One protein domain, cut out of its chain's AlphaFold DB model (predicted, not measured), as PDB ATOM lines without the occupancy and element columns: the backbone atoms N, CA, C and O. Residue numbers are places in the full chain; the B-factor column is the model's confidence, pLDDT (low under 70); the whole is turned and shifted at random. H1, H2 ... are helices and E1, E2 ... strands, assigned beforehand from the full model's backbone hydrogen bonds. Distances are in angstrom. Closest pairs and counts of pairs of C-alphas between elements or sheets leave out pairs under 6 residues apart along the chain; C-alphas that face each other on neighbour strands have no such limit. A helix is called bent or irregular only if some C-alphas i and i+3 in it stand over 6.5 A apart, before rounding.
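AT A GLANCE: This is residues 186 to 302 of the 491 residues of an uncharacterized protein of Polyangiaceae bacterium (UniProt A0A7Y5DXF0). A small antiparallel hairpin, E1 and E2, covers one side of helix H3, which lies in the core of a rounded domain; the irregular helix H2 crosses H3 on the opposite side, and the short helices H4 and H6 pack along a third side. H5 lies at the rim and touches no helix, and long unnamed stretches make up much of the rest. The printed part has 117 residues, with seven named helices and two named strands in the order H1 H2 H3 H4 E1 E2 H5 H6 H7. The class is mostly helix, though under half of the residues are in named elements. The whole is compact, with a radius of gyration of the C-alphas of 13.6 A and spans of 34 by 32 by 27 A.

IN THESE COORDINATES: Start at C-alpha 250, at (47.053, -26.251, -3.634), where E1, residues 250 to 253, begins; it is 10.4 A long. E2, residues 264 to 267, measures 10.1 A. Next find C-alpha 225 at (42.687, -34.719, 2.191); from there H3 runs 15.4 A to residue 235. H2, residues 195 to 204, is 14.6 A long and irregular: C-alphas 199 and 202 are 7.0 A apart. H5, residues 271 to 277, spans 10.0 A. The short helices are H1, residues 187 to 190, 5.3 A; H4, residues 243 to 246, 4.3 A; H6, residues 294 to 297, 5.6 A; and H7, residues 299 to 302, 5.4 A, which ends at C-alpha 302, (42.217, -22.869, 10.112).

HOW THE PARTS SIT: Look first at the hairpin of E1 and E2, antiparallel at 147 degrees: N 250 and O 267 are 2.9 A apart and N 265 and O 252 are 3.0 A apart, both within hydrogen-bond range. The closest C-alphas of H3 and E1 are Leu 230 and Val 251, 5.1 A apart. H3 is the hub, touching three helices. It touches H2 at a steep tilt of 58 degrees, opposite ways, closest at the C-alphas of Val 196 and Thr 232, 6.0 A. It touches H4 at Thr 234 and Asp 243, C-alphas 6.2 A apart, and H6 at Asp 227 and Met 295, 6.4 A. H4 and H6 touch, with the C-alphas of Leu 245 and Gly 294 4.2 A apart. H1 and H2 touch only at the corner, at Trp 189 and Ala 195, C-alphas 4.9 A apart. H7 is close to H3 but not clearly touching, C-alphas 227 and 300 being 7.1 A apart. H5 is apart from H3. Every O i to N i+4 pair is within hydrogen-bond range in H3 and H5, and 3 of 6 are in H2; H1, H4, H6 and H7 are too short for such a pair.

THE WHOLE: The two C-alphas farthest apart are those of Ala 258 and Asp 290, 38.7 A. The printed part has no cut. Two links are long: residues 205 to 224 and residues 278 to 293. The mean pLDDT of the printed part of this model is 93.9, and no printed residue is under 70.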
ATOM      1  N   THR A 186      56.723 -46.203  -4.783       94.88
ATOM      2  CA  THR A 186      55.671 -47.186  -4.485       94.88
ATOM      3  C   THR A 186      54.500 -46.583  -3.714       94.88
ATOM      4  O   THR A 186      54.659 -45.613  -2.972       94.88
ATOM      5  N   GLU A 187      53.331 -47.222  -3.809       94.44
ATOM      6  CA  GLU A 187      52.157 -46.870  -2.995       94.44
ATOM      7  C   GLU A 187      52.420 -46.947  -1.493       94.44
ATOM      8  O   GLU A 187      51.871 -46.151  -0.737       94.44
ATOM      9  N   HIS A 188      53.288 -47.862  -1.053       95.88
ATOM     10  CA  HIS A 188      53.649 -47.953   0.356       95.88
ATOM     11  C   HIS A 188      54.275 -46.650   0.865       95.88
ATOM     12  O   HIS A 188      53.978 -46.219   1.975       95.88
ATOM     13  N   TRP A 189      55.105 -46.000   0.048       97.00
ATOM     14  CA  TRP A 189      55.763 -44.760   0.437       97.00
ATOM     15  C   TRP A 189      54.857 -43.537   0.260       97.00
ATOM     16  O   TRP A 189      54.593 -42.809   1.220       97.00
ATOM     17  N   ARG A 190      54.373 -43.314  -0.970       95.06
ATOM     18  CA  ARG A 190      53.690 -42.067  -1.364       95.06
ATOM     19  C   ARG A 190      52.168 -42.137  -1.379       95.06
ATOM     20  O   ARG A 190      51.539 -41.093  -1.480       95.06
ATOM     21  N   GLY A 191      51.580 -43.329  -1.334       94.12
ATOM     22  CA  GLY A 191      50.142 -43.519  -1.509       94.12
ATOM     23  C   GLY A 191      49.311 -43.024  -0.325       94.12
ATOM     24  O   GLY A 191      49.823 -42.705   0.755       94.12
ATOM     25  N   LYS A 192      47.986 -43.003  -0.507       91.75
ATOM     26  CA  LYS A 192      47.041 -42.728   0.586       91.75
ATOM     27  C   LYS A 192      47.194 -43.796   1.677       91.75
ATOM     28  O   LYS A 192      46.976 -44.975   1.425       91.75
ATOM     29  N   GLY A 193      47.547 -43.374   2.893       91.12
ATOM     30  CA  GLY A 193      47.856 -44.283   4.005       91.12
ATOM     31  C   GLY A 193      49.265 -44.890   3.972       91.12
ATOM     32  O   GLY A 193      49.573 -45.724   4.822       91.12
ATOM     33  N   GLY A 194      50.114 -44.474   3.028       95.56
ATOM     34  CA  GLY A 194      51.534 -44.816   2.989       95.56
ATOM     35  C   GLY A 194      52.363 -44.100   4.062       95.56
ATOM     36  O   GLY A 194      51.844 -43.318   4.863       95.56
ATOM     37  N   ALA A 195      53.671 -44.349   4.073       97.50
ATOM     38  CA  ALA A 195      54.598 -43.826   5.076       97.50
ATOM     39  C   ALA A 195      54.593 -42.288   5.148       97.50
ATOM     40  O   ALA A 195      54.389 -41.723   6.224       97.50
ATOM     41  N   VAL A 196      54.722 -41.600   4.005       97.25
ATOM     42  CA  VAL A 196      54.715 -40.125   3.954       97.25
ATOM     43  C   VAL A 196      53.355 -39.564   4.361       97.25
ATOM     44  O   VAL A 196      53.282 -38.583   5.100       97.25
ATOM     45  N   TRP A 197      52.269 -40.212   3.933       95.19
ATOM     46  CA  TRP A 197      50.916 -39.823   4.323       95.19
ATOM     47  C   TRP A 197      50.746 -39.894   5.845       95.19
ATOM     48  O   TRP A 197      50.297 -38.939   6.473       95.19
ATOM     49  N   ASN A 198      51.160 -40.998   6.467       96.12
ATOM     50  CA  ASN A 198      51.030 -41.189   7.911       96.12
ATOM     51  C   ASN A 198      51.948 -40.261   8.717       96.12
ATOM     52  O   ASN A 198      51.559 -39.830   9.804       96.12
ATOM     53  N   LEU A 199      53.101 -39.869   8.166       97.38
ATOM     54  CA  LEU A 199      53.987 -38.868   8.769       97.38
ATOM     55  C   LEU A 199      53.291 -37.506   8.961       97.38
ATOM     56  O   LEU A 199      53.584 -36.773   9.907       97.38
ATOM     57  N   ALA A 200      52.319 -37.180   8.106       97.06
ATOM     58  CA  ALA A 200      51.536 -35.951   8.203       97.06
ATOM     59  C   ALA A 200      50.478 -35.988   9.320       97.06
ATOM     60  O   ALA A 200      50.059 -34.937   9.820       97.06
ATOM     61  N   ALA A 201      50.020 -37.178   9.726       95.69
ATOM     62  CA  ALA A 201      48.842 -37.334  10.579       95.69
ATOM     63  C   ALA A 201      48.949 -36.609  11.940       95.69
ATOM     64  O   ALA A 201      47.982 -35.936  12.310       95.69
ATOM     65  N   PRO A 202      50.090 -36.622  12.664       93.50
ATOM     66  CA  PRO A 202      50.234 -35.860  13.910       93.50
ATOM     67  C   PRO A 202      50.148 -34.334  13.729       93.50
ATOM     68  O   PRO A 202      49.784 -33.617  14.666       93.50
ATOM     69  N   LYS A 203      50.474 -33.826  12.531       94.69
ATOM     70  CA  LYS A 203      50.419 -32.394  12.188       94.69
ATOM     71  C   LYS A 203      48.998 -31.976  11.808       94.69
ATOM     72  O   LYS A 203      48.527 -30.943  12.278       94.69
ATOM     73  N   ILE A 204      48.328 -32.803  10.999       96.50
ATOM     74  CA  ILE A 204      46.983 -32.556  10.457       96.50
ATOM     75  C   ILE A 204      45.893 -32.833  11.499       96.50
ATOM     76  O   ILE A 204      44.904 -32.104  11.552       96.50
ATOM     77  N   LYS A 205      46.071 -33.855  12.348       95.50
ATOM     78  CA  LYS A 205      45.093 -34.307  13.355       95.50
ATOM     79  C   LYS A 205      43.712 -34.568  12.723       95.50
ATOM     80  O   LYS A 205      42.750 -33.867  13.048       95.50
ATOM     81  N   PRO A 206      43.607 -35.532  11.786       95.62
ATOM     82  CA  PRO A 206      42.368 -35.785  11.059       95.62
ATOM     83  C   PRO A 206      41.230 -36.134  12.023       95.62
ATOM     84  O   PRO A 206      41.384 -36.965  12.918       95.62
ATOM     85  N   LEU A 207      40.073 -35.500  11.828       95.56
ATOM     86  CA  LEU A 207      38.886 -35.697  12.653       95.56
ATOM     87  C   LEU A 207      37.677 -36.001  11.768       95.56
ATOM     88  O   LEU A 207      37.099 -35.115  11.136       95.56
ATOM     89  N   GLN A 208      37.257 -37.264  11.772       96.06
ATOM     90  CA  GLN A 208      36.187 -37.747  10.901       96.06
ATOM     91  C   GLN A 208      34.861 -36.995  11.095       96.06
ATOM     92  O   GLN A 208      34.111 -36.828  10.141       96.06
ATOM     93  N   SER A 209      34.566 -36.496  12.302       95.19
ATOM     94  CA  SER A 209      33.283 -35.845  12.595       95.19
ATOM     95  C   SER A 209      33.038 -34.560  11.793       95.19
ATOM     96  O   SER A 209      31.880 -34.219  11.535       95.19
ATOM     97  N   ILE A 210      34.114 -33.875  11.383       93.00
ATOM     98  CA  ILE A 210      34.051 -32.595  10.665       93.00
ATOM     99  C   ILE A 210      34.605 -32.638   9.235       93.00
ATOM    100  O   ILE A 210      34.649 -31.600   8.562       93.00
ATOM    101  N   LYS A 211      35.006 -33.828   8.767       95.25
ATOM    102  CA  LYS A 211      35.531 -34.051   7.417       95.25
ATOM    103  C   LYS A 211      34.480 -33.699   6.359       95.25
ATOM    104  O   LYS A 211      33.322 -34.099   6.471       95.25
ATOM    105  N   ALA A 212      34.882 -32.964   5.331       93.94
ATOM    106  CA  ALA A 212      34.120 -32.752   4.104       93.94
ATOM    107  C   ALA A 212      34.582 -33.703   2.980       93.94
ATOM    108  O   ALA A 212      35.482 -34.514   3.170       93.94
ATOM    109  N   GLY A 213      33.962 -33.601   1.804       91.50
ATOM    110  CA  GLY A 213      34.381 -34.353   0.617       91.50
ATOM    111  C   GLY A 213      33.977 -35.824   0.664       91.50
ATOM    112  O   GLY A 213      32.876 -36.152   1.111       91.50
ATOM    113  N   ALA A 214      34.848 -36.698   0.157       90.12
ATOM    114  CA  ALA A 214      34.629 -38.141   0.209       90.12
ATOM    115  C   ALA A 214      34.522 -38.612   1.667       90.12
ATOM    116  O   ALA A 214      35.249 -38.110   2.529       90.12
ATOM    117  N   ASP A 215      33.599 -39.541   1.929       91.88
ATOM    118  CA  ASP A 215      33.324 -40.080   3.265       91.88
ATOM    119  C   ASP A 215      33.117 -38.971   4.309       91.88
ATOM    120  O   ASP A 215      33.745 -38.961   5.364       91.88
ATOM    121  N   ALA A 216      32.278 -37.980   3.995       93.94
ATOM    122  CA  ALA A 216      32.058 -36.828   4.862       93.94
ATOM    123  C   ALA A 216      31.502 -37.214   6.244       93.94
ATOM    124  O   ALA A 216      30.665 -38.107   6.393       93.94
ATOM    125  N   GLY A 217      31.938 -36.473   7.262       93.69
ATOM    126  CA  GLY A 217      31.404 -36.554   8.613       93.69
ATOM    127  C   GLY A 217      30.001 -35.949   8.750       93.69
ATOM    128  O   GLY A 217      29.505 -35.283   7.839       93.69
ATOM    129  N   PRO A 218      29.364 -36.102   9.924       93.81
ATOM    130  CA  PRO A 218      28.055 -35.516  10.218       93.81
ATOM    131  C   PRO A 218      28.023 -33.981  10.135       93.81
ATOM    132  O   PRO A 218      26.962 -33.407   9.889       93.81
ATOM    133  N   VAL A 219      29.155 -33.295  10.336       90.50
ATOM    134  CA  VAL A 219      29.234 -31.827  10.281       90.50
ATOM    135  C   VAL A 219      30.371 -31.410   9.343       90.50
ATOM    136  O   VAL A 219      31.415 -30.992   9.821       90.50
ATOM    137  N   PRO A 220      30.219 -31.484   8.009       91.25
ATOM    138  CA  PRO A 220      31.323 -31.208   7.091       91.25
ATOM    139  C   PRO A 220      31.713 -29.721   7.126       91.25
ATOM    140  O   PRO A 220      30.912 -28.833   6.790       91.25
ATOM    141  N   LEU A 221      32.946 -29.440   7.560       90.50
ATOM    142  CA  LEU A 221      33.494 -28.083   7.701       90.50
ATOM    143  C   LEU A 221      34.724 -27.856   6.822       90.50
ATOM    144  O   LEU A 221      34.852 -26.764   6.255       90.50
ATOM    145  N   ALA A 222      35.588 -28.864   6.701       93.00
ATOM    146  CA  ALA A 222      36.823 -28.844   5.926       93.00
ATOM    147  C   ALA A 222      37.222 -30.271   5.525       93.00
ATOM    148  O   ALA A 222      36.892 -31.214   6.241       93.00
ATOM    149  N   ASP A 223      37.943 -30.434   4.420       94.31
ATOM    150  CA  ASP A 223      38.515 -31.724   4.029       94.31
ATOM    151  C   ASP A 223      40.016 -31.756   4.349       94.31
ATOM    152  O   ASP A 223      40.758 -30.903   3.869       94.31
ATOM    153  N   TYR A 224      40.454 -32.713   5.170       95.94
ATOM    154  CA  TYR A 224      41.875 -32.895   5.485       95.94
ATOM    155  C   TYR A 224      42.656 -33.564   4.350       95.94
ATOM    156  O   TYR A 224      43.879 -33.637   4.421       95.94
ATOM    157  N   GLU A 225      41.987 -34.099   3.323       95.31
ATOM    158  CA  GLU A 225      42.687 -34.719   2.191       95.31
ATOM    159  C   GLU A 225      43.496 -33.699   1.381       95.31
ATOM    160  O   GLU A 225      44.565 -34.052   0.886       95.31
ATOM    161  N   ASP A 226      43.060 -32.434   1.333       95.31
ATOM    162  CA  ASP A 226      43.836 -31.332   0.747       95.31
ATOM    163  C   ASP A 226      45.164 -31.121   1.514       95.31
ATOM    164  O   ASP A 226      46.216 -30.911   0.908       95.31
ATOM    165  N   ASP A 227      45.137 -31.235   2.847       97.50
ATOM    166  CA  ASP A 227      46.311 -31.102   3.717       97.50
ATOM    167  C   ASP A 227      47.285 -32.270   3.546       97.50
ATOM    168  O   ASP A 227      48.493 -32.057   3.430       97.50
ATOM    169  N   PHE A 228      46.780 -33.504   3.475       97.94
ATOM    170  CA  PHE A 228      47.633 -34.654   3.173       97.94
ATOM    171  C   PHE A 228      48.235 -34.554   1.770       97.94
ATOM    172  O   PHE A 228      49.402 -34.895   1.590       97.94
ATOM    173  N   ALA A 229      47.479 -34.065   0.783       97.69
ATOM    174  CA  ALA A 229      47.978 -33.914  -0.577       97.69
ATOM    175  C   ALA A 229      49.120 -32.896  -0.661       97.69
ATOM    176  O   ALA A 229      50.161 -33.211  -1.240       97.69
ATOM    177  N   LEU A 230      48.964 -31.713  -0.049       98.50
ATOM    178  CA  LEU A 230      50.042 -30.723  -0.001       98.50
ATOM    179  C   LEU A 230      51.248 -31.258   0.773       98.50
ATOM    180  O   LEU A 230      52.370 -31.145   0.284       98.50
ATOM    181  N   PHE A 231      51.031 -31.875   1.939       98.56
ATOM    182  CA  PHE A 231      52.127 -32.462   2.702       98.56
ATOM    183  C   PHE A 231      52.893 -33.470   1.847       98.56
ATOM    184  O   PHE A 231      54.074 -33.258   1.592       98.56
ATOM    185  N   THR A 232      52.231 -34.508   1.330       98.31
ATOM    186  CA  THR A 232      52.910 -35.559   0.568       98.31
ATOM    187  C   THR A 232      53.641 -35.001  -0.646       98.31
ATOM    188  O   THR A 232      54.800 -35.351  -0.838       98.31
ATOM    189  N   TRP A 233      53.027 -34.091  -1.411       98.38
ATOM    190  CA  TRP A 233      53.675 -33.436  -2.552       98.38
ATOM    191  C   TRP A 233      55.025 -32.826  -2.187       98.38
ATOM    192  O   TRP A 233      56.023 -33.135  -2.827       98.38
ATOM    193  N   THR A 234      55.081 -32.030  -1.120       98.50
ATOM    194  CA  THR A 234      56.323 -31.357  -0.695       98.50
ATOM    195  C   THR A 234      57.411 -32.313  -0.202       98.50
ATOM    196  O   THR A 234      58.566 -31.915  -0.094       98.50
ATOM    197  N   GLN A 235      57.059 -33.561   0.121       98.31
ATOM    198  CA  GLN A 235      57.986 -34.555   0.662       98.31
ATOM    199  C   GLN A 235      58.485 -35.574  -0.378       98.31
ATOM    200  O   GLN A 235      59.360 -36.384  -0.073       98.31
ATOM    201  N   ILE A 236      57.933 -35.573  -1.593       97.81
ATOM    202  CA  ILE A 236      58.274 -36.532  -2.654       97.81
ATOM    203  C   ILE A 236      58.871 -35.824  -3.865       97.81
ATOM    204  O   ILE A 236      58.769 -34.607  -4.001       97.81
ATOM    205  N   ASP A 237      59.492 -36.593  -4.761       96.69
ATOM    206  CA  ASP A 237      59.982 -36.123  -6.066       96.69
ATOM    207  C   ASP A 237      60.973 -34.941  -5.981       96.69
ATOM    208  O   ASP A 237      61.233 -34.257  -6.967       96.69
ATOM    209  N   ASN A 238      61.583 -34.743  -4.804       96.62
ATOM    210  CA  ASN A 238      62.454 -33.613  -4.473       96.62
ATOM    211  C   ASN A 238      61.815 -32.235  -4.694       96.62
ATOM    212  O   ASN A 238      62.527 -31.278  -5.008       96.62
ATOM    213  N   HIS A 239      60.501 -32.113  -4.495       98.38
ATOM    214  CA  HIS A 239      59.903 -30.797  -4.293       98.38
ATOM    215  C   HIS A 239      60.535 -30.104  -3.078       98.38
ATOM    216  O   HIS A 239      61.064 -30.752  -2.170       98.38
ATOM    217  N   ASP A 240      60.506 -28.773  -3.081       98.50
ATOM    218  CA  ASP A 240      61.060 -27.978  -1.992       98.50
ATOM    219  C   ASP A 240      60.184 -28.139  -0.745       98.50
ATOM    220  O   ASP A 240      59.049 -27.662  -0.705       98.50
ATOM    221  N   ALA A 241      60.702 -28.795   0.297       98.69
ATOM    222  CA  ALA A 241      59.934 -29.035   1.513       98.69
ATOM    223  C   ALA A 241      59.471 -27.743   2.207       98.69
ATOM    224  O   ALA A 241      58.507 -27.780   2.975       98.69
ATOM    225  N   ARG A 242      60.097 -26.587   1.931       98.81
ATOM    226  CA  ARG A 242      59.657 -25.286   2.467       98.81
ATOM    227  C   ARG A 242      58.255 -24.907   2.012       98.81
ATOM    228  O   ARG A 242      57.582 -24.156   2.720       98.81
ATOM    229  N   ASP A 243      57.771 -25.473   0.909       98.69
ATOM    230  CA  ASP A 243      56.401 -25.276   0.438       98.69
ATOM    231  C   ASP A 243      55.347 -25.784   1.436       98.69
ATOM    232  O   ASP A 243      54.205 -25.325   1.397       98.69
ATOM    233  N   LEU A 244      55.725 -26.591   2.438       98.12
ATOM    234  CA  LEU A 244      54.867 -26.861   3.598       98.12
ATOM    235  C   LEU A 244      54.344 -25.583   4.263       98.12
ATOM    236  O   LEU A 244      53.231 -25.574   4.786       98.12
ATOM    237  N   LEU A 245      55.133 -24.510   4.251       98.75
ATOM    238  CA  LEU A 245      54.767 -23.208   4.804       98.75
ATOM    239  C   LEU A 245      54.724 -22.109   3.734       98.75
ATOM    240  O   LEU A 245      54.054 -21.102   3.934       98.75
ATOM    241  N   GLN A 246      55.399 -22.280   2.597       98.56
ATOM    242  CA  GLN A 246      55.505 -21.245   1.566       98.56
ATOM    243  C   GLN A 246      54.587 -21.454   0.355       98.56
ATOM    244  O   GLN A 246      54.433 -20.514  -0.428       98.56
ATOM    245  N   ALA A 247      53.941 -22.622   0.208       98.44
ATOM    246  CA  ALA A 247      53.157 -22.912  -0.989       98.44
ATOM    247  C   ALA A 247      52.095 -21.838  -1.241       98.44
ATOM    248  O   ALA A 247      51.292 -21.484  -0.369       98.44
ATOM    249  N   LYS A 248      52.101 -21.349  -2.483       97.88
ATOM    250  CA  LYS A 248      51.107 -20.424  -3.039       97.88
ATOM    251  C   LYS A 248      50.076 -21.125  -3.916       97.88
ATOM    252  O   LYS A 248      49.230 -20.474  -4.511       97.88
ATOM    253  N   TYR A 249      50.115 -22.446  -3.947       97.88
ATOM    254  CA  TYR A 249      49.249 -23.323  -4.714       97.88
ATOM    255  C   TYR A 249      48.617 -24.359  -3.777       97.88
ATOM    256  O   TYR A 249      49.037 -24.526  -2.630       97.88
ATOM    257  N   PHE A 250      47.613 -25.066  -4.275       97.50
ATOM    258  CA  PHE A 250      47.053 -26.251  -3.634       97.50
ATOM    259  C   PHE A 250      47.466 -27.501  -4.401       97.50
ATOM    260  O   PHE A 250      47.976 -27.413  -5.517       97.50
ATOM    261  N   VAL A 251      47.235 -28.670  -3.810       97.69
ATOM    262  CA  VAL A 251      47.573 -29.956  -4.418       97.69
ATOM    263  C   VAL A 251      46.355 -30.861  -4.377       97.69
ATOM    264  O   VAL A 251      45.668 -30.934  -3.362       97.69
ATOM    265  N   SER A 252      46.098 -31.561  -5.475       94.00
ATOM    266  CA  SER A 252      45.174 -32.689  -5.508       94.00
ATOM    267  C   SER A 252      45.940 -33.997  -5.681       94.00
ATOM    268  O   SER A 252      46.969 -34.051  -6.356       94.00
ATOM    269  N   ALA A 253      45.421 -35.058  -5.068       93.25
ATOM    270  CA  ALA A 253      45.884 -36.420  -5.287       93.25
ATOM    271  C   ALA A 253      44.992 -37.119  -6.321       93.25
ATOM    272  O   ALA A 253      43.776 -36.910  -6.352       93.25
ATOM    273  N   THR A 254      45.583 -37.972  -7.149       88.12
ATOM    274  CA  THR A 254      44.854 -38.888  -8.028       88.12
ATOM    275  C   THR A 254      44.661 -40.240  -7.342       88.12
ATOM    276  O   THR A 254      45.463 -40.673  -6.513       88.12
ATOM    277  N   VAL A 255      43.564 -40.921  -7.672       80.88
ATOM    278  CA  VAL A 255      43.310 -42.279  -7.177       80.88
ATOM    279  C   VAL A 255      44.275 -43.241  -7.882       80.88
ATOM    280  O   VAL A 255      44.376 -43.170  -9.112       80.88
ATOM    281  N   PRO A 256      44.971 -44.134  -7.151       84.50
ATOM    282  CA  PRO A 256      45.861 -45.103  -7.775       84.50
ATOM    283  C   PRO A 256      45.060 -46.067  -8.657       84.50
ATOM    284  O   PRO A 256      43.891 -46.365  -8.406       84.50
ATOM    285  N   THR A 257      45.706 -46.584  -9.695       82.56
ATOM    286  CA  THR A 257      45.146 -47.617 -10.575       82.56
ATOM    287  C   THR A 257      45.985 -48.887 -10.476       82.56
ATOM    288  O   THR A 257      47.074 -48.878  -9.909       82.56
ATOM    289  N   ALA A 258      45.521 -49.987 -11.075       80.06
ATOM    290  CA  ALA A 258      46.286 -51.238 -11.098       80.06
ATOM    291  C   ALA A 258      47.683 -51.099 -11.740       80.06
ATOM    292  O   ALA A 258      48.549 -51.935 -11.498       80.06
ATOM    293  N   THR A 259      47.903 -50.068 -12.563       78.12
ATOM    294  CA  THR A 259      49.140 -49.862 -13.328       78.12
ATOM    295  C   THR A 259      49.868 -48.560 -13.000       78.12
ATOM    296  O   THR A 259      50.955 -48.340 -13.532       78.12
ATOM    297  N   ALA A 260      49.310 -47.697 -12.147       83.44
ATOM    298  CA  ALA A 260      49.916 -46.415 -11.794       83.44
ATOM    299  C   ALA A 260      49.679 -46.072 -10.314       83.44
ATOM    300  O   ALA A 260      48.523 -46.118  -9.878       83.44
ATOM    301  N   PRO A 261      50.735 -45.701  -9.564       87.69
ATOM    302  CA  PRO A 261      50.595 -45.225  -8.194       87.69
ATOM    303  C   PRO A 261      49.853 -43.880  -8.137       87.69
ATOM    304  O   PRO A 261      49.683 -43.200  -9.153       87.69
ATOM    305  N   THR A 262      49.441 -43.479  -6.936       93.00
ATOM    306  CA  THR A 262      48.958 -42.144  -6.610       93.00
ATOM    307  C   THR A 262      49.955 -41.107  -7.108       93.00
ATOM    308  O   THR A 262      51.149 -41.131  -6.789       93.00
ATOM    309  N   SER A 263      49.437 -40.166  -7.888       93.19
ATOM    310  CA  SER A 263      50.161 -38.980  -8.319       93.19
ATOM    311  C   SER A 263      49.538 -37.731  -7.715       93.19
ATOM    312  O   SER A 263      48.379 -37.719  -7.297       93.19
ATOM    313  N   TYR A 264      50.329 -36.671  -7.669       96.44
ATOM    314  CA  TYR A 264      49.960 -35.400  -7.072       96.44
ATOM    315  C   TYR A 264      50.148 -34.303  -8.114       96.44
ATOM    316  O   TYR A 264      51.091 -34.356  -8.905       96.44
ATOM    317  N   ALA A 265      49.236 -33.337  -8.143       96.50
ATOM    318  CA  ALA A 265      49.294 -32.226  -9.081       96.50
ATOM    319  C   ALA A 265      48.910 -30.918  -8.396       96.50
ATOM    320  O   ALA A 265      47.937 -30.851  -7.642       96.50
ATOM    321  N   THR A 266      49.668 -29.867  -8.691       97.94
ATOM    322  CA  THR A 266      49.390 -28.527  -8.186       97.94
ATOM    323  C   THR A 266      48.260 -27.867  -8.967       97.94
ATOM    324  O   THR A 266      48.153 -28.035 -10.183       97.94
ATOM    325  N   PHE A 267      47.481 -27.028  -8.299       96.38
ATOM    326  CA  PHE A 267      46.549 -26.102  -8.933       96.38
ATOM    327  C   PHE A 267      46.535 -24.762  -8.194       96.38
ATOM    328  O   PHE A 267      46.735 -24.703  -6.983       96.38
ATOM    329  N   ASP A 268      46.273 -23.683  -8.926       95.75
ATOM    330  CA  ASP A 268      46.218 -22.321  -8.393       95.75
ATOM    331  C   ASP A 268      44.912 -21.649  -8.820       95.75
ATOM    332  O   ASP A 268      44.859 -20.845  -9.745       95.75
ATOM    333  N   ARG A 269      43.817 -22.072  -8.189       94.94
ATOM    334  CA  ARG A 269      42.498 -21.459  -8.379       94.94
ATOM    335  C   ARG A 269      42.302 -20.365  -7.344       94.94
ATOM    336  O   ARG A 269      42.671 -20.563  -6.186       94.94
ATOM    337  N   SER A 270      41.666 -19.264  -7.721       92.69
ATOM    338  CA  SER A 270      41.103 -18.306  -6.761       92.69
ATOM    339  C   SER A 270      40.036 -18.965  -5.881       92.69
ATOM    340  O   SER A 270      39.489 -20.024  -6.215       92.69
ATOM    341  N   ALA A 271      39.682 -18.318  -4.770       89.19
ATOM    342  CA  ALA A 271      38.607 -18.793  -3.896       89.19
ATOM    343  C   ALA A 271      37.273 -19.002  -4.647       89.19
ATOM    344  O   ALA A 271      36.531 -19.944  -4.359       89.19
ATOM    345  N   VAL A 272      36.971 -18.143  -5.628       90.31
ATOM    346  CA  VAL A 272      35.740 -18.219  -6.432       90.31
ATOM    347  C   VAL A 272      35.783 -19.400  -7.399       90.31
ATOM    348  O   VAL A 272      34.829 -20.175  -7.462       90.31
ATOM    349  N   GLU A 273      36.884 -19.561  -8.131       94.50
ATOM    350  CA  GLU A 273      37.052 -20.662  -9.087       94.50
ATOM    351  C   GLU A 273      37.030 -22.021  -8.387       94.50
ATOM    352  O   GLU A 273      36.425 -22.970  -8.886       94.50
ATOM    353  N   ASP A 274      37.649 -22.132  -7.210       93.31
ATOM    354  CA  ASP A 274      37.665 -23.395  -6.483       93.31
ATOM    355  C   ASP A 274      36.297 -23.734  -5.871       93.31
ATOM    356  O   ASP A 274      35.883 -24.895  -5.899       93.31
ATOM    357  N   ALA A 275      35.538 -22.732  -5.410       89.94
ATOM    358  CA  ALA A 275      34.152 -22.919  -4.982       89.94
ATOM    359  C   ALA A 275      33.242 -23.397  -6.128       89.94
ATOM    360  O   ALA A 275      32.357 -24.226  -5.909       89.94
ATOM    361  N   GLN A 276      33.472 -22.912  -7.353       92.81
ATOM    362  CA  GLN A 276      32.758 -23.370  -8.549       92.81
ATOM    363  C   GLN A 276      33.161 -24.795  -8.947       92.81
ATOM    364  O   GLN A 276      32.300 -25.605  -9.287       92.81
ATOM    365  N   ALA A 277      34.455 -25.118  -8.882       92.69
ATOM    366  CA  ALA A 277      34.972 -26.439  -9.233       92.69
ATOM    367  C   ALA A 277      34.605 -27.523  -8.203       92.69
ATOM    368  O   ALA A 277      34.479 -28.694  -8.559       92.69
ATOM    369  N   ARG A 278      34.441 -27.149  -6.927       90.00
ATOM    370  CA  ARG A 278      34.153 -28.059  -5.809       90.00
ATOM    371  C   ARG A 278      32.950 -27.558  -4.995       90.00
ATOM    372  O   ARG A 278      33.134 -27.146  -3.849       90.00
ATOM    373  N   PRO A 279      31.710 -27.644  -5.526       78.88
ATOM    374  CA  PRO A 279      30.511 -27.037  -4.924       78.88
ATOM    375  C   PRO A 279      30.032 -27.699  -3.612       78.88
ATOM    376  O   PRO A 279      28.964 -27.373  -3.091       78.88
ATOM    377  N   GLY A 280      30.803 -28.633  -3.050       81.00
ATOM    378  CA  GLY A 280      30.507 -29.295  -1.789       81.00
ATOM    379  C   GLY A 280      30.705 -28.383  -0.575       81.00
ATOM    380  O   GLY A 280      31.570 -27.504  -0.513       81.00
ATOM    381  N   ARG A 281      29.901 -28.612   0.468       81.38
ATOM    382  CA  ARG A 281      30.075 -27.900   1.735       81.38
ATOM    383  C   ARG A 281      31.442 -28.241   2.330       81.38
ATOM    384  O   ARG A 281      31.678 -29.375   2.723       81.38
ATOM    385  N   GLY A 282      32.292 -27.226   2.474       83.31
ATOM    386  CA  GLY A 282      33.591 -27.367   3.133       83.31
ATOM    387  C   GLY A 282      34.657 -28.062   2.288       83.31
ATOM    388  O   GLY A 282      35.720 -28.350   2.825       83.31
ATOM    389  N   THR A 283      34.388 -28.319   1.004       89.06
ATOM    390  CA  THR A 283      35.341 -28.985   0.111       89.06
ATOM    391  C   THR A 283      36.297 -28.021  -0.562       89.06
ATOM    392  O   THR A 283      37.384 -28.439  -0.889       89.06
ATOM    393  N   PHE A 284      35.927 -26.759  -0.781       90.69
ATOM    394  CA  PHE A 284      36.760 -25.786  -1.495       90.69
ATOM    395  C   PHE A 284      37.677 -24.982  -0.562       90.69
ATOM    396  O   PHE A 284      37.339 -24.722   0.599       90.69
ATOM    397  N   GLN A 285      38.813 -24.541  -1.096       92.88
ATOM    398  CA  GLN A 285      39.723 -23.597  -0.459       92.88
ATOM    399  C   GLN A 285      39.268 -22.155  -0.718       92.88
ATOM    400  O   GLN A 285      38.561 -21.858  -1.675       92.88
ATOM    401  N   THR A 286      39.647 -21.251   0.179       90.81
ATOM    402  CA  THR A 286      39.040 -19.909   0.290       90.81
ATOM    403  C   THR A 286      40.062 -18.797   0.505       90.81
ATOM    404  O   THR A 286      39.712 -17.723   0.983       90.81
ATOM    405  N   ILE A 287      41.332 -19.074   0.210       93.62
ATOM    406  CA  ILE A 287      42.436 -18.118   0.342       93.62
ATOM    407  C   ILE A 287      43.054 -17.923  -1.033       93.62
ATOM    408  O   ILE A 287      43.413 -18.905  -1.694       93.62
ATOM    409  N   ASP A 288      43.186 -16.670  -1.445       93.69
ATOM    410  CA  ASP A 288      43.840 -16.308  -2.695       93.69
ATOM    411  C   ASP A 288      45.365 -16.374  -2.544       93.69
ATOM    412  O   ASP A 288      45.910 -16.378  -1.438       93.69
ATOM    413  N   ALA A 289      46.066 -16.527  -3.667       95.12
ATOM    414  CA  ALA A 289      47.483 -16.888  -3.683       95.12
ATOM    415  C   ALA A 289      48.373 -15.927  -2.871       95.12
ATOM    416  O   ALA A 289      49.304 -16.352  -2.180       95.12
ATOM    417  N   ASP A 290      48.072 -14.633  -2.880       95.75
ATOM    418  CA  ASP A 290      48.845 -13.624  -2.164       95.75
ATOM    419  C   ASP A 290      48.777 -13.790  -0.640       95.75
ATOM    420  O   ASP A 290      49.780 -13.514   0.015       95.75
ATOM    421  N   GLN A 291      47.704 -14.367  -0.082       97.12
ATOM    422  CA  GLN A 291      47.589 -14.655   1.358       97.12
ATOM    423  C   GLN A 291      47.852 -16.124   1.735       97.12
ATOM    424  O   GLN A 291      47.673 -16.518   2.886       97.12
ATOM    425  N   ARG A 292      48.298 -16.977   0.806       97.50
ATOM    426  CA  ARG A 292      48.657 -18.369   1.143       97.50
ATOM    427  C   ARG A 292      50.003 -18.465   1.858       97.50
ATOM    428  O   ARG A 292      50.976 -17.826   1.474       97.50
ATOM    429  N   ALA A 293      50.058 -19.313   2.863       97.88
ATOM    430  CA  ALA A 293      51.248 -19.764   3.561       97.88
ATOM    431  C   ALA A 293      51.129 -21.280   3.788       97.88
ATOM    432  O   ALA A 293      50.924 -21.743   4.909       97.88
ATOM    433  N   GLY A 294      51.154 -22.050   2.695       97.81
ATOM    434  CA  GLY A 294      51.111 -23.514   2.711       97.81
ATOM    435  C   GLY A 294      50.062 -24.110   3.654       97.81
ATOM    436  O   GLY A 294      48.915 -23.649   3.718       97.81
ATOM    437  N   MET A 295      50.480 -25.119   4.421       97.94
ATOM    438  CA  MET A 295      49.638 -25.906   5.326       97.94
ATOM    439  C   MET A 295      48.895 -25.046   6.353       97.94
ATOM    440  O   MET A 295      47.725 -25.293   6.638       97.94
ATOM    441  N   ILE A 296      49.532 -23.994   6.879       97.25
ATOM    442  CA  ILE A 296      48.930 -23.145   7.920       97.25
ATOM    443  C   ILE A 296      47.833 -22.211   7.382       97.25
ATOM    444  O   ILE A 296      47.131 -21.540   8.141       97.25
ATOM    445  N   THR A 297      47.638 -22.209   6.062       96.38
ATOM    446  CA  THR A 297      46.535 -21.539   5.363       96.38
ATOM    447  C   THR A 297      45.705 -22.504   4.526       96.38
ATOM    448  O   THR A 297      44.983 -22.082   3.616       96.38
ATOM    449  N   LEU A 298      45.706 -23.787   4.859       95.38
ATOM    450  CA  LEU A 298      44.661 -24.676   4.379       95.38
ATOM    451  C   LEU A 298      43.405 -24.532   5.231       95.38
ATOM    452  O   LEU A 298      43.433 -24.149   6.409       95.38
ATOM    453  N   ARG A 299      42.260 -24.798   4.602       94.06
ATOM    454  CA  ARG A 299      40.952 -24.706   5.247       94.06
ATOM    455  C   ARG A 299      40.874 -25.581   6.496       94.06
ATOM    456  O   ARG A 299      40.356 -25.105   7.505       94.06
ATOM    457  N   TRP A 300      41.384 -26.812   6.445       95.00
ATOM    458  CA  TRP A 300      41.386 -27.720   7.591       95.00
ATOM    459  C   TRP A 300      42.169 -27.135   8.766       95.00
ATOM    460  O   TRP A 300      41.611 -26.981   9.854       95.00
ATOM    461  N   PHE A 301      43.413 -26.707   8.531       95.19
ATOM    462  CA  PHE A 301      44.250 -26.101   9.562       95.19
ATOM    463  C   PHE A 301      43.565 -24.923  10.267       95.19
ATOM    464  O   PHE A 301      43.544 -24.875  11.500       95.19
ATOM    465  N   ARG A 302      42.954 -23.996   9.513       93.38
ATOM    466  CA  ARG A 302      42.217 -22.869  10.112       93.38
ATOM    467  C   ARG A 302      41.013 -23.343  10.913       93.38
ATOM    468  O   ARG A 302      40.826 -22.898  12.042       93.38
TER     469      ARG A 302